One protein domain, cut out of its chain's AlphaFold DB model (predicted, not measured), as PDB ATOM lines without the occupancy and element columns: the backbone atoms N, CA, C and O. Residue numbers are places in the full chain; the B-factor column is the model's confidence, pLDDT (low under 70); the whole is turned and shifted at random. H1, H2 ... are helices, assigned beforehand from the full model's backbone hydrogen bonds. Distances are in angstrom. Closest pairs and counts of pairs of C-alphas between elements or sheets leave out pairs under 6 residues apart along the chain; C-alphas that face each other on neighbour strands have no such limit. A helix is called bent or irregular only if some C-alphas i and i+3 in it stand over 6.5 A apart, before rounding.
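This is residues 2 to 59 of the 144 residues of the protein "Hypothetical protein" of Rotaria sordida (UniProt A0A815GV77). Three helices follow one another in an open, extended chain with no common core: a long first helix, H1, sticks out as a free arm, and beyond a short link H2 and H3 meet near their ends in a V. H1 makes much of the length and touches neither of the other two helices. The printed part has 58 residues with three named helices, in the order H1, H2, H3, and no named strand; the class is all helix. The whole is extended, with a radius of gyration of the C-alphas of 16.2 A, and its C-alphas span 43 by 27 by 27 A.

H1 takes residues 2 to 22, from C-alpha 2 at (117.407, 113.565, 157.641) to C-alpha 22 at (141.393, 119.002, 178.153), and is 32.0 A long. It is neither bent nor irregular, but only just: C-alphas 14 and 17 are 6.1 A apart. After a short link of 6 residues, H2 takes residues 29 to 41 and is 18.7 A long, beginning at C-alpha 29 at (158.306, 119.638, 170.759). After a tight link of 1 residue, Cys 42, H3 takes residues 43 to 57 and is 20.7 A long, ending at C-alpha 57 at (145.859, 137.396, 168.035).

H1 is apart from H2, and H1 is apart from H3. Residues 2 to 34 stand free, of which 2 to 22 belong to H1 and 29 to 34 belong to H2. H2 and H3 only just touch, with 3 pairs of C-alphas within 8 A, and they touch only at the corner by their link. The closest C-alphas of the two are those of Leu 39 and Ala 46, 5.1 A apart. H2 touches with residues 39 to 40 alone, and H3 with residues 45 to 46 alone. The lines of H2 and H3 stand at a steep tilt of 57 degrees and run opposite ways, with their centres 14.8 A apart. Residues 50 to 59, of which 50 to 57 belong to H3, stand free. In H2 and H3 every O i to N i+4 pair is within hydrogen-bond range; in H1 9 of 17 are.

The outline is elongated. The two C-alphas farthest apart are those of Ile 2 and Asn 29, at 43.4 A, and the first and last printed C-alphas, of Ile 2 and Asn 59, are 40.7 A apart. The printed part has no cut, and no link between its helices is long. The mean pLDDT of the printed part is 70.4; it is under 70 in residues 2 to 26 and residues 58 to 59. The mean is 51 in H1, 86 in H2 and 87 in H3.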
ATOM      1  N   ILE A   2     117.252 112.146 157.204       53.38
ATOM      2  CA  ILE A   2     117.407 113.565 157.641       53.38
ATOM      3  C   ILE A   2     117.650 113.689 159.162       53.38
ATOM      4  O   ILE A   2     118.457 114.506 159.599       53.38
ATOM      5  N   GLU A   3     117.015 112.843 159.975       53.56
ATOM      6  CA  GLU A   3     117.186 112.856 161.440       53.56
ATOM      7  C   GLU A   3     118.583 112.405 161.890       53.56
ATOM      8  O   GLU A   3     119.145 112.971 162.825       53.56
ATOM      9  N   GLU A   4     119.195 111.457 161.175       54.34
ATOM     10  CA  GLU A   4     120.569 111.009 161.439       54.34
ATOM     11  C   GLU A   4     121.581 112.119 161.135       54.34
ATOM     12  O   GLU A   4     122.489 112.347 161.929       54.34
ATOM     13  N   ILE A   5     121.393 112.880 160.051       57.12
ATOM     14  CA  ILE A   5     122.264 114.019 159.718       57.12
ATOM     15  C   ILE A   5     122.210 115.084 160.824       57.12
ATOM     16  O   ILE A   5     123.252 115.581 161.255       57.12
ATOM     17  N   ASN A   6     121.020 115.379 161.356       56.09
ATOM     18  CA  ASN A   6     120.864 116.331 162.460       56.09
ATOM     19  C   ASN A   6     121.454 115.815 163.784       56.09
ATOM     20  O   ASN A   6     121.948 116.611 164.584       56.09
ATOM     21  N   TYR A   7     121.453 114.499 164.009       60.53
ATOM     22  CA  TYR A   7     122.093 113.877 165.169       60.53
ATOM     23  C   TYR A   7     123.625 114.021 165.125       60.53
ATOM     24  O   TYR A   7     124.242 114.392 166.127       60.53
ATOM     25  N   TYR A   8     124.245 113.821 163.956       52.56
ATOM     26  CA  TYR A   8     125.696 113.981 163.784       52.56
ATOM     27  C   TYR A   8     126.153 115.448 163.803       52.56
ATOM     28  O   TYR A   8     127.201 115.753 164.384       52.56
ATOM     29  N   LEU A   9     125.362 116.373 163.243       55.72
ATOM     30  CA  LEU A   9     125.661 117.808 163.311       55.72
ATOM     31  C   LEU A   9     125.557 118.351 164.744       55.72
ATOM     32  O   LEU A   9     126.452 119.066 165.194       55.72
ATOM     33  N   ASN A  10     124.521 117.969 165.497       53.97
ATOM     34  CA  ASN A  10     124.340 118.464 166.865       53.97
ATOM     35  C   ASN A  10     125.345 117.865 167.867       53.97
ATOM     36  O   ASN A  10     125.764 118.560 168.794       53.97
ATOM     37  N   ASN A  11     125.804 116.624 167.670       51.75
ATOM     38  CA  ASN A  11     126.830 116.022 168.534       51.75
ATOM     39  C   ASN A  11     128.256 116.519 168.244       51.75
ATOM     40  O   ASN A  11     129.094 116.526 169.151       51.75
ATOM     41  N   SER A  12     128.529 117.006 167.028       48.31
ATOM     42  CA  SER A  12     129.830 117.603 166.680       48.31
ATOM     43  C   SER A  12     130.076 118.948 167.373       48.31
ATOM     44  O   SER A  12     131.221 119.338 167.593       48.31
ATOM     45  N   HIS A  13     129.028 119.668 167.780       49.28
ATOM     46  CA  HIS A  13     129.188 120.916 168.536       49.28
ATOM     47  C   HIS A  13     129.406 120.697 170.035       49.28
ATOM     48  O   HIS A  13     130.009 121.541 170.698       49.28
ATOM     49  N   ARG A  14     128.959 119.560 170.576       47.03
ATOM     50  CA  ARG A  14     129.045 119.272 172.014       47.03
ATOM     51  C   ARG A  14     130.414 118.724 172.429       47.03
ATOM     52  O   ARG A  14     130.900 119.058 173.501       47.03
ATOM     53  N   THR A  15     131.072 117.968 171.553       49.25
ATOM     54  CA  THR A  15     132.408 117.389 171.794       49.25
ATOM     55  C   THR A  15     133.556 118.385 171.623       49.25
ATOM     56  O   THR A  15     134.593 118.223 172.257       49.25
ATOM     57  N   ASN A  16     133.382 119.451 170.838       50.12
ATOM     58  CA  ASN A  16     134.453 120.427 170.600       50.12
ATOM     59  C   ASN A  16     134.696 121.392 171.775       50.12
ATOM     60  O   ASN A  16     135.816 121.867 171.939       50.12
ATOM     61  N   ASN A  17     133.691 121.660 172.617       45.94
ATOM     62  CA  ASN A  17     133.859 122.558 173.769       45.94
ATOM     63  C   ASN A  17     134.497 121.873 174.988       45.94
ATOM     64  O   ASN A  17     135.222 122.523 175.735       45.94
ATOM     65  N   GLU A  18     134.282 120.569 175.184       46.56
ATOM     66  CA  GLU A  18     134.913 119.838 176.294       46.56
ATOM     67  C   GLU A  18     136.349 119.395 175.967       46.56
ATOM     68  O   GLU A  18     137.196 119.366 176.858       46.56
ATOM     69  N   ASN A  19     136.670 119.154 174.687       47.34
ATOM     70  CA  ASN A  19     138.036 118.814 174.265       47.34
ATOM     71  C   ASN A  19     138.996 120.015 174.305       47.34
ATOM     72  O   ASN A  19     140.189 119.842 174.544       47.34
ATOM     73  N   LEU A  20     138.488 121.243 174.130       49.25
ATOM     74  CA  LEU A  20     139.325 122.445 174.187       49.25
ATOM     75  C   LEU A  20     139.871 122.717 175.602       49.25
ATOM     76  O   LEU A  20     140.952 123.280 175.740       49.25
ATOM     77  N   ASN A  21     139.150 122.288 176.644       45.88
ATOM     78  CA  ASN A  21     139.586 122.427 178.037       45.88
ATOM     79  C   ASN A  21     140.477 121.268 178.520       45.88
ATOM     80  O   ASN A  21     141.164 121.429 179.523       45.88
ATOM     81  N   GLN A  22     140.496 120.122 177.826       46.72
ATOM     82  CA  GLN A  22     141.393 119.002 178.153       46.72
ATOM     83  C   GLN A  22     142.741 119.072 177.418       46.72
ATOM     84  O   GLN A  22     143.715 118.494 177.886       46.72
ATOM     85  N   GLN A  23     142.860 119.850 176.337       48.16
ATOM     86  CA  GLN A  23     144.138 120.119 175.659       48.16
ATOM     87  C   GLN A  23     144.943 121.261 176.304       48.16
ATOM     88  O   GLN A  23     145.553 122.084 175.623       48.16
ATOM     89  N   GLN A  24     144.964 121.313 177.637       50.66
ATOM     90  CA  GLN A  24     145.961 122.094 178.374       50.66
ATOM     91  C   GLN A  24     147.264 121.305 178.594       50.66
ATOM     92  O   GLN A  24     148.168 121.776 179.281       50.66
ATOM     93  N   GLU A  25     147.393 120.120 177.991       58.69
ATOM     94  CA  GLU A  25     148.692 119.496 177.760       58.69
ATOM     95  C   GLU A  25     149.354 120.202 176.576       58.69
ATOM     96  O   GLU A  25     148.896 120.129 175.437       58.69
ATOM     97  N   GLY A  26     150.407 120.965 176.876       59.09
ATOM     98  CA  GLY A  26     151.162 121.714 175.883       59.09
ATOM     99  C   GLY A  26     151.576 120.840 174.699       59.09
ATOM    100  O   GLY A  26     151.945 119.677 174.856       59.09
ATOM    101  N   ILE A  27     151.526 121.427 173.505       72.31
ATOM    102  CA  ILE A  27     151.993 120.792 172.272       72.31
ATOM    103  C   ILE A  27     153.428 120.297 172.493       72.31
ATOM    104  O   ILE A  27     154.298 121.059 172.916       72.31
ATOM    105  N   SER A  28     153.681 119.020 172.212       79.00
ATOM    106  CA  SER A  28     155.019 118.447 172.359       79.00
ATOM    107  C   SER A  28     155.985 119.040 171.329       79.00
ATOM    108  O   SER A  28     155.602 119.347 170.198       79.00
ATOM    109  N   ASN A  29     157.272 119.133 171.675       73.94
ATOM    110  CA  ASN A  29     158.306 119.638 170.759       73.94
ATOM    111  C   ASN A  29     158.336 118.873 169.421       73.94
ATOM    112  O   ASN A  29     158.556 119.464 168.369       73.94
ATOM    113  N   VAL A  30     158.032 117.570 169.446       77.75
ATOM    114  CA  VAL A  30     157.954 116.726 168.242       77.75
ATOM    115  C   VAL A  30     156.840 117.190 167.299       77.75
ATOM    116  O   VAL A  30     157.027 117.214 166.084       77.75
ATOM    117  N   GLN A  31     155.690 117.591 167.842       79.75
ATOM    118  CA  GLN A  31     154.572 118.101 167.047       79.75
ATOM    119  C   GLN A  31     154.882 119.483 166.464       79.75
ATOM    120  O   GLN A  31     154.539 119.743 165.313       79.75
ATOM    121  N   VAL A  32     155.581 120.346 167.211       85.31
ATOM    122  CA  VAL A  32     156.028 121.657 166.704       85.31
ATOM    123  C   VAL A  32     156.972 121.490 165.511       85.31
ATOM    124  O   VAL A  32     156.793 122.162 164.493       85.31
ATOM    125  N   ASP A  33     157.925 120.563 165.593       85.12
ATOM    126  CA  ASP A  33     158.862 120.289 164.499       85.12
ATOM    127  C   ASP A  33     158.158 119.749 163.249       85.12
ATOM    128  O   ASP A  33     158.471 120.158 162.130       85.12
ATOM    129  N   GLN A  34     157.187 118.848 163.419       87.50
ATOM    130  CA  GLN A  34     156.402 118.303 162.307       87.50
ATOM    131  C   GLN A  34     155.562 119.382 161.617       87.50
ATOM    132  O   GLN A  34     155.578 119.479 160.390       87.50
ATOM    133  N   ILE A  35     154.879 120.224 162.398       88.44
ATOM    134  CA  ILE A  35     154.095 121.347 161.869       88.44
ATOM    135  C   ILE A  35     155.018 122.329 161.140       88.44
ATOM    136  O   ILE A  35     154.701 122.767 160.037       88.44
ATOM    137  N   SER A  36     156.185 122.635 161.710       87.56
ATOM    138  CA  SER A  36     157.146 123.566 161.108       87.56
ATOM    139  C   SER A  36     157.665 123.060 159.761       87.56
ATOM    140  O   SER A  36     157.684 123.818 158.794       87.56
ATOM    141  N   LYS A  37     158.022 121.772 159.661       90.69
ATOM    142  CA  LYS A  37     158.442 121.154 158.392       90.69
ATOM    143  C   LYS A  37     157.335 121.208 157.340       90.69
ATOM    144  O   LYS A  37     157.586 121.642 156.221       90.69
ATOM    145  N   PHE A  38     156.107 120.864 157.720       92.19
ATOM    146  CA  PHE A  38     154.960 120.927 156.816       92.19
ATOM    147  C   PHE A  38     154.713 122.346 156.278       92.19
ATOM    148  O   PHE A  38     154.511 122.531 155.080       92.19
ATOM    149  N   LEU A  39     154.769 123.368 157.138       91.44
ATOM    150  CA  LEU A  39     154.556 124.757 156.713       91.44
ATOM    151  C   LEU A  39     155.684 125.290 155.817       91.44
ATOM    152  O   LEU A  39     155.428 126.163 154.991       91.44
ATOM    153  N   LEU A  40     156.907 124.762 155.940       90.25
ATOM    154  CA  LEU A  40     158.009 125.081 155.027       90.25
ATOM    155  C   LEU A  40     157.816 124.452 153.642       90.25
ATOM    156  O   LEU A  40     158.149 125.075 152.637       90.25
ATOM    157  N   GLU A  41     157.269 123.239 153.583       91.88
ATOM    158  CA  GLU A  41     157.006 122.528 152.326       91.88
ATOM    159  C   GLU A  41     155.750 123.049 151.604       91.88
ATOM    160  O   GLU A  41     155.657 122.972 150.381       91.88
ATOM    161  N   CYS A  42     154.786 123.608 152.346       92.12
ATOM    162  CA  CYS A  42     153.492 124.063 151.836       92.12
ATOM    163  C   CYS A  42     153.265 125.573 152.084       92.12
ATOM    164  O   CYS A  42     152.576 125.949 153.040       92.12
ATOM    165  N   PRO A  43     153.759 126.467 151.204       87.75
ATOM    166  CA  PRO A  43     153.673 127.919 151.404       87.75
ATOM    167  C   PRO A  43     152.233 128.458 151.428       87.75
ATOM    168  O   PRO A  43     151.937 129.424 152.131       87.75
ATOM    169  N   GLU A  44     151.309 127.822 150.708       89.50
ATOM    170  CA  GLU A  44     149.888 128.187 150.734       89.50
ATOM    171  C   GLU A  44     149.253 127.917 152.109       89.50
ATOM    172  O   GLU A  44     148.513 128.751 152.642       89.50
ATOM    173  N   ALA A  45     149.606 126.791 152.736       85.88
ATOM    174  CA  ALA A  45     149.177 126.474 154.094       85.88
ATOM    175  C   ALA A  45     149.775 127.462 155.108       85.88
ATOM    176  O   ALA A  45     149.055 127.939 155.987       85.88
ATOM    177  N   ALA A  46     151.047 127.845 154.945       89.06
ATOM    178  CA  ALA A  46     151.698 128.848 155.788       89.06
ATOM    179  C   ALA A  46     150.981 130.206 155.753       89.06
ATOM    180  O   ALA A  46     150.723 130.792 156.806       89.06
ATOM    181  N   LEU A  47     150.574 130.676 154.568       89.94
ATOM    182  CA  LEU A  47     149.805 131.919 154.429       89.94
ATOM    183  C   LEU A  47     148.444 131.846 155.131       89.94
ATOM    184  O   LEU A  47     148.004 132.820 155.746       89.94
ATOM    185  N   ASN A  48     147.769 130.701 155.063       90.25
ATOM    186  CA  ASN A  48     146.476 130.515 155.717       90.25
ATOM    187  C   ASN A  48     146.609 130.472 157.245       90.25
ATOM    188  O   ASN A  48     145.830 131.126 157.944       90.25
ATOM    189  N   VAL A  49     147.634 129.786 157.760       88.88
ATOM    190  CA  VAL A  49     147.969 129.782 159.192       88.88
ATOM    191  C   VAL A  49     148.318 131.191 159.667       88.88
ATOM    192  O   VAL A  49     147.783 131.647 160.676       88.88
ATOM    193  N   GLN A  50     149.132 131.929 158.910       88.81
ATOM    194  CA  GLN A  50     149.479 133.314 159.227       88.81
ATOM    195  C   GLN A  50     148.234 134.208 159.316       88.81
ATOM    196  O   GLN A  50     148.068 134.928 160.301       88.81
ATOM    197  N   LYS A  51     147.328 134.139 158.330       90.69
ATOM    198  CA  LYS A  51     146.069 134.906 158.333       90.69
ATOM    199  C   LYS A  51     145.187 134.550 159.526       90.69
ATOM    200  O   LYS A  51     144.607 135.439 160.149       90.69
ATOM    201  N   TYR A  52     145.084 133.263 159.850       88.38
ATOM    202  CA  TYR A  52     144.311 132.788 160.993       88.38
ATOM    203  C   TYR A  52     144.879 133.316 162.317       88.38
ATOM    204  O   TYR A  52     144.145 133.890 163.120       88.38
ATOM    205  N   LEU A  53     146.193 133.192 162.526       86.81
ATOM    206  CA  LEU A  53     146.856 133.694 163.729       86.81
ATOM    207  C   LEU A  53     146.740 135.214 163.839       86.81
ATOM    208  O   LEU A  53     146.406 135.729 164.902       86.81
ATOM    209  N   GLN A  54     146.926 135.940 162.737       84.81
ATOM    210  CA  GLN A  54     146.728 137.384 162.719       84.81
ATOM    211  C   GLN A  54     145.292 137.744 163.113       84.81
ATOM    212  O   GLN A  54     145.094 138.582 163.983       84.81
ATOM    213  N   LYS A  55     144.277 137.075 162.557       86.69
ATOM    214  CA  LYS A  55     142.872 137.350 162.891       86.69
ATOM    215  C   LYS A  55     142.559 137.128 164.376       86.69
ATOM    216  O   LYS A  55     141.821 137.920 164.957       86.69
ATOM    217  N   ASN A  56     143.122 136.086 164.987       80.75
ATOM    218  CA  ASN A  56     142.809 135.716 166.370       80.75
ATOM    219  C   ASN A  56     143.662 136.452 167.415       80.75
ATOM    220  O   ASN A  56     143.166 136.761 168.496       80.75
ATOM    221  N   TYR A  57     144.910 136.795 167.090       74.50
ATOM    222  CA  TYR A  57     145.859 137.396 168.035       74.50
ATOM    223  C   TYR A  57     146.178 138.873 167.751       74.50
ATOM    224  O   TYR A  57     146.828 139.524 168.571       74.50
ATOM    225  N   SER A  58     145.664 139.466 166.664       66.06
ATOM    226  CA  SER A  58     145.865 140.898 166.357       66.06
ATOM    227  C   SER A  58     145.302 141.841 167.425       66.06
ATOM    228  O   SER A  58     145.734 142.990 167.497       66.06
ATOM    229  N   ASN A  59     144.374 141.388 168.273       58.81
ATOM    230  CA  ASN A  59     143.861 142.191 169.385       58.81
ATOM    231  C   ASN A  59     144.681 142.042 170.678       58.81
ATOM    232  O   ASN A  59     144.568 142.897 171.553       58.81
TER     233      ASN A  59